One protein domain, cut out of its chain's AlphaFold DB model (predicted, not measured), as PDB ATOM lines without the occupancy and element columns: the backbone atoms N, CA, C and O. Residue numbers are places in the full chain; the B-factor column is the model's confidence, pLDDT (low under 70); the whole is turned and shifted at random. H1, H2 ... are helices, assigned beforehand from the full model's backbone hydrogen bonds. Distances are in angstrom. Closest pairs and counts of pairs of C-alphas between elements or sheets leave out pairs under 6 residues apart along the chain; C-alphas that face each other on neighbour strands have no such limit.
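This is residues 3 to 45 of the 49 residues of the protein "Putative polypeptide deformylase" of Streptomyces hygroscopicus subsp. jinggangensis (strain 5008) (UniProt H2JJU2). An open, drawn-out chain of short helices without a common core: H1 and H2 make one end, H3 lies midway along, and H4 makes the other end. The printed part has 43 residues with four named helices, in the order H1, H2, H3, H4, and no named strand; its class is all helix. It is extended, with a radius of gyration of the C-alphas of 16.5 A and spans of 47 by 23 by 13 A.

H1, residues 3 to 9, and H2, residues 13 to 16, are close but not clearly touching; their closest C-alphas, of His 3 and Tyr 13, are 7.2 A apart. H3, residues 25 to 32, and H4, residues 37 to 44, are apart from each other and from H2. In H3 and H4 every O i to N i+4 pair is within hydrogen-bond range; in H1 0 of 3 are, but 3 of 4 O i to N i+3 pairs; H2 is too short for an i+4 pair.

H1 spans 10.7 A from C-alpha 3 at (10.604, -42.158, 45.534), H2 5.5 A, H3 10.3 A, and H4 10.3 A to C-alpha 44 at (-11.231, -62.917, 30.911).

The C-alphas farthest apart, of Asp 9 and Gly 45, are 47.8 A apart. The printed part has no cut, no link is long, and no printed residue is under 70.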
ATOM      1  N   HIS A   3      11.127 -43.478  45.880       91.69
ATOM      2  CA  HIS A   3      10.604 -42.158  45.534       91.69
ATOM      3  C   HIS A   3      10.447 -41.249  46.760       91.69
ATOM      4  O   HIS A   3      10.920 -40.119  46.768       91.69
ATOM      5  N   GLU A   4       9.840 -41.769  47.826       95.38
ATOM      6  CA  GLU A   4       9.583 -41.000  49.044       95.38
ATOM      7  C   GLU A   4      10.876 -40.669  49.802       95.38
ATOM      8  O   GLU A   4      10.948 -39.650  50.484       95.38
ATOM      9  N   THR A   5      11.903 -41.517  49.688       96.75
ATOM     10  CA  THR A   5      13.209 -41.295  50.325       96.75
ATOM     11  C   THR A   5      14.047 -40.273  49.562       96.75
ATOM     12  O   THR A   5      14.649 -39.421  50.204       96.75
ATOM     13  N   ASP A   6      14.036 -40.285  48.225       95.56
ATOM     14  CA  ASP A   6      14.764 -39.307  47.398       95.56
ATOM     15  C   ASP A   6      14.340 -37.851  47.714       95.56
ATOM     16  O   ASP A   6      15.161 -36.932  47.694       95.56
ATOM     17  N   HIS A   7      13.077 -37.631  48.097       95.81
ATOM     18  CA  HIS A   7      12.591 -36.314  48.519       95.81
ATOM     19  C   HIS A   7      13.228 -35.789  49.811       95.81
ATOM     20  O   HIS A   7      13.284 -34.573  49.996       95.81
ATOM     21  N   LEU A   8      13.737 -36.664  50.685       97.12
ATOM     22  CA  LEU A   8      14.455 -36.244  51.895       97.12
ATOM     23  C   LEU A   8      15.776 -35.543  51.552       97.12
ATOM     24  O   LEU A   8      16.189 -34.638  52.273       97.12
ATOM     25  N   ASP A   9      16.377 -35.910  50.419       96.44
ATOM     26  CA  ASP A   9      17.595 -35.304  49.879       96.44
ATOM     27  C   ASP A   9      17.293 -34.184  48.863       96.44
ATOM     28  O   ASP A   9      18.189 -33.693  48.177       96.44
ATOM     29  N   GLY A  10      16.025 -33.769  48.742       97.19
ATOM     30  CA  GLY A  10      15.591 -32.734  47.800       97.19
ATOM     31  C   GLY A  10      15.617 -33.163  46.330       97.19
ATOM     32  O   GLY A  10      15.557 -32.305  45.454       97.19
ATOM     33  N   VAL A  11      15.695 -34.467  46.052       97.44
ATOM     34  CA  VAL A  11      15.722 -35.016  44.693       97.44
ATOM     35  C   VAL A  11      14.298 -35.275  44.206       97.44
ATOM     36  O   VAL A  11      13.482 -35.902  44.888       97.44
ATOM     37  N   LEU A  12      13.994 -34.814  42.994       96.44
ATOM     38  CA  LEU A  12      12.755 -35.107  42.284       96.44
ATOM     39  C   LEU A  12      12.987 -36.201  41.241       96.44
ATOM     40  O   LEU A  12      14.084 -36.378  40.716       96.44
ATOM     41  N   TYR A  13      11.921 -36.909  40.856       93.88
ATOM     42  CA  TYR A  13      12.017 -37.943  39.816       93.88
ATOM     43  C   TYR A  13      12.542 -37.390  38.474       93.88
ATOM     44  O   TYR A  13      13.139 -38.125  37.690       93.88
ATOM     45  N   LEU A  14      12.339 -36.091  38.224       95.62
ATOM     46  CA  LEU A  14      12.818 -35.394  37.031       95.62
ATOM     47  C   LEU A  14      14.346 -35.324  36.961       95.62
ATOM     48  O   LEU A  14      14.890 -35.374  35.862       95.62
ATOM     49  N   ASP A  15      15.031 -35.283  38.105       96.62
ATOM     50  CA  ASP A  15      16.496 -35.208  38.167       96.62
ATOM     51  C   ASP A  15      17.164 -36.516  37.719       96.62
ATOM     52  O   ASP A  15      18.358 -36.550  37.429       96.62
ATOM     53  N   ARG A  16      16.389 -37.605  37.662       94.94
ATOM     54  CA  ARG A  16      16.845 -38.950  37.288       94.94
ATOM     55  C   ARG A  16      16.147 -39.504  36.046       94.94
ATOM     56  O   ARG A  16      16.333 -40.673  35.718       94.94
ATOM     57  N   ALA A  17      15.322 -38.708  35.367       96.25
ATOM     58  CA  ALA A  17      14.585 -39.169  34.197       96.25
ATOM     59  C   ALA A  17      15.513 -39.320  32.981       96.25
ATOM     60  O   ALA A  17      16.241 -38.398  32.615       96.25
ATOM     61  N   GLU A  18      15.432 -40.466  32.304       97.25
ATOM     62  CA  GLU A  18      16.145 -40.694  31.046       97.25
ATOM     63  C   GLU A  18      15.658 -39.724  29.959       97.25
ATOM     64  O   GLU A  18      14.466 -39.401  29.862       97.25
ATOM     65  N   LEU A  19      16.559 -39.261  29.092       97.31
ATOM     66  CA  LEU A  19      16.175 -38.338  28.026       97.31
ATOM     67  C   LEU A  19      15.112 -38.966  27.120       97.31
ATOM     68  O   LEU A  19      15.246 -40.098  26.661       97.31
ATOM     69  N   ARG A  20      14.072 -38.179  26.815       95.25
ATOM     70  CA  ARG A  20      12.926 -38.585  25.976       95.25
ATOM     71  C   ARG A  20      12.063 -39.705  26.583       95.25
ATOM     72  O   ARG A  20      11.283 -40.316  25.858       95.25
ATOM     73  N   SER A  21      12.157 -39.943  27.892       94.50
ATOM     74  CA  SER A  21      11.348 -40.946  28.602       94.50
ATOM     75  C   SER A  21      10.042 -40.415  29.203       94.50
ATOM     76  O   SER A  21       9.258 -41.211  29.709       94.50
ATOM     77  N   LEU A  22       9.789 -39.099  29.158       95.62
ATOM     78  CA  LEU A  22       8.631 -38.464  29.795       95.62
ATOM     79  C   LEU A  22       7.451 -38.296  28.815       95.62
ATOM     80  O   LEU A  22       7.501 -37.419  27.949       95.62
ATOM     81  N   PRO A  23       6.377 -39.100  28.932       95.50
ATOM     82  CA  PRO A  23       5.135 -38.896  28.195       95.50
ATOM     83  C   PRO A  23       4.174 -37.956  28.937       95.50
ATOM     84  O   PRO A  23       4.245 -37.785  30.153       95.50
ATOM     85  N   THR A  24       3.194 -37.408  28.216       96.00
ATOM     86  CA  THR A  24       2.003 -36.839  28.865       96.00
ATOM     87  C   THR A  24       1.078 -37.957  29.347       96.00
ATOM     88  O   THR A  24       1.082 -39.058  28.790       96.00
ATOM     89  N   MET A  25       0.218 -37.665  30.327       94.69
ATOM     90  CA  MET A  25      -0.777 -38.634  30.812       94.69
ATOM     91  C   MET A  25      -1.707 -39.119  29.694       94.69
ATOM     92  O   MET A  25      -1.992 -40.309  29.602       94.69
ATOM     93  N   GLU A  26      -2.107 -38.231  28.781       96.25
ATOM     94  CA  GLU A  26      -2.891 -38.601  27.598       96.25
ATOM     95  C   GLU A  26      -2.166 -39.645  26.731       96.25
ATOM     96  O   GLU A  26      -2.761 -40.637  26.310       96.25
ATOM     97  N   GLN A  27      -0.861 -39.466  26.493       96.19
ATOM     98  CA  GLN A  27      -0.069 -40.409  25.701       96.19
ATOM     99  C   GLN A  27       0.131 -41.753  26.411       96.19
ATOM    100  O   GLN A  27       0.214 -42.772  25.719       96.19
ATOM    101  N   VAL A  28       0.186 -41.759  27.749       94.75
ATOM    102  CA  VAL A  28       0.215 -42.988  28.557       94.75
ATOM    103  C   VAL A  28      -1.100 -43.742  28.407       94.75
ATOM    104  O   VAL A  28      -1.090 -44.909  28.024       94.75
ATOM    105  N   VAL A  29      -2.232 -43.068  28.625       92.69
ATOM    106  CA  VAL A  29      -3.570 -43.672  28.509       92.69
ATOM    107  C   VAL A  29      -3.820 -44.196  27.096       92.69
ATOM    108  O   VAL A  29      -4.311 -45.306  26.927       92.69
ATOM    109  N   LYS A  30      -3.426 -43.451  26.062       92.69
ATOM    110  CA  LYS A  30      -3.613 -43.880  24.671       92.69
ATOM    111  C   LYS A  30      -2.870 -45.177  24.324       92.69
ATOM    112  O   LYS A  30      -3.342 -45.927  23.476       92.69
ATOM    113  N   ARG A  31      -1.688 -45.413  24.907       92.06
ATOM    114  CA  ARG A  31      -0.826 -46.563  24.564       92.06
ATOM    115  C   ARG A  31      -0.971 -47.746  25.514       92.06
ATOM    116  O   ARG A  31      -0.861 -48.882  25.067       92.06
ATOM    117  N   TRP A  32      -1.183 -47.475  26.797       90.06
ATOM    118  CA  TRP A  32      -1.182 -48.471  27.873       90.06
ATOM    119  C   TRP A  32      -2.343 -48.291  28.854       90.06
ATOM    120  O   TRP A  32      -2.356 -48.916  29.912       90.06
ATOM    121  N   GLY A  33      -3.300 -47.414  28.544       88.00
ATOM    122  CA  GLY A  33      -4.500 -47.261  29.353       88.00
ATOM    123  C   GLY A  33      -5.278 -48.576  29.435       88.00
ATOM    124  O   GLY A  33      -5.231 -49.386  28.505       88.00
ATOM    125  N   PRO A  34      -5.991 -48.812  30.547       81.06
ATOM    126  CA  PRO A  34      -6.774 -50.026  30.713       81.06
ATOM    127  C   PRO A  34      -7.857 -50.102  29.632       81.06
ATOM    128  O   PRO A  34      -8.474 -49.090  29.304       81.06
ATOM    129  N   ALA A  35      -8.164 -51.308  29.148       75.38
ATOM    130  CA  ALA A  35      -9.243 -51.541  28.179       75.38
ATOM    131  C   ALA A  35     -10.655 -51.208  28.730       75.38
ATOM    132  O   ALA A  35     -11.650 -51.308  28.018       75.38
ATOM    133  N   GLY A  36     -10.754 -50.766  29.989       81.00
ATOM    134  CA  GLY A  36     -12.000 -50.609  30.731       81.00
ATOM    135  C   GLY A  36     -12.457 -51.943  31.324       81.00
ATOM    136  O   GLY A  36     -12.206 -53.006  30.764       81.00
ATOM    137  N   ALA A  37     -13.130 -51.897  32.478       82.06
ATOM    138  CA  ALA A  37     -13.531 -53.104  33.210       82.06
ATOM    139  C   ALA A  37     -14.393 -54.062  32.365       82.06
ATOM    140  O   ALA A  37     -14.241 -55.273  32.483       82.06
ATOM    141  N   ALA A  38     -15.231 -53.520  31.475       82.88
ATOM    142  CA  ALA A  38     -16.078 -54.296  30.574       82.88
ATOM    143  C   ALA A  38     -15.278 -55.129  29.561       82.88
ATOM    144  O   ALA A  38     -15.473 -56.337  29.469       82.88
ATOM    145  N   ALA A  39     -14.335 -54.505  28.848       84.31
ATOM    146  CA  ALA A  39     -13.502 -55.213  27.878       84.31
ATOM    147  C   ALA A  39     -12.582 -56.234  28.565       84.31
ATOM    148  O   ALA A  39     -12.339 -57.313  28.033       84.31
ATOM    149  N   THR A  40     -12.099 -55.922  29.772       86.81
ATOM    150  CA  THR A  40     -11.328 -56.871  30.583       86.81
ATOM    151  C   THR A  40     -12.180 -58.067  31.013       86.81
ATOM    152  O   THR A  40     -11.715 -59.198  30.935       86.81
ATOM    153  N   ALA A  41     -13.426 -57.848  31.445       88.50
ATOM    154  CA  ALA A  41     -14.336 -58.929  31.818       88.50
ATOM    155  C   ALA A  41     -14.637 -59.851  30.628       88.50
ATOM    156  O   ALA A  41     -14.541 -61.066  30.775       88.50
ATOM    157  N   GLU A  42     -14.897 -59.283  29.448       88.75
ATOM    158  CA  GLU A  42     -15.083 -60.039  28.204       88.75
ATOM    159  C   GLU A  42     -13.847 -60.887  27.861       88.75
ATOM    160  O   GLU A  42     -13.965 -62.093  27.653       88.75
ATOM    161  N   GLN A  43     -12.648 -60.293  27.875       87.38
ATOM    162  CA  GLN A  43     -11.397 -61.004  27.573       87.38
ATOM    163  C   GLN A  43     -11.070 -62.116  28.578       87.38
ATOM    164  O   GLN A  43     -10.444 -63.110  28.213       87.38
ATOM    165  N   LEU A  44     -11.472 -61.950  29.839       91.00
ATOM    166  CA  LEU A  44     -11.231 -62.917  30.911       91.00
ATOM    167  C   LEU A  44     -12.386 -63.917  31.102       91.00
ATOM    168  O   LEU A  44     -12.275 -64.810  31.941       91.00
ATOM    169  N   GLY A  45     -13.478 -63.795  30.339       92.25
ATOM    170  CA  GLY A  45     -14.638 -64.687  30.422       92.25
ATOM    171  C   GLY A  45     -15.511 -64.491  31.668       92.25
ATOM    172  O   GLY A  45     -16.214 -65.418  32.072       92.25
TER     173      GLY A  45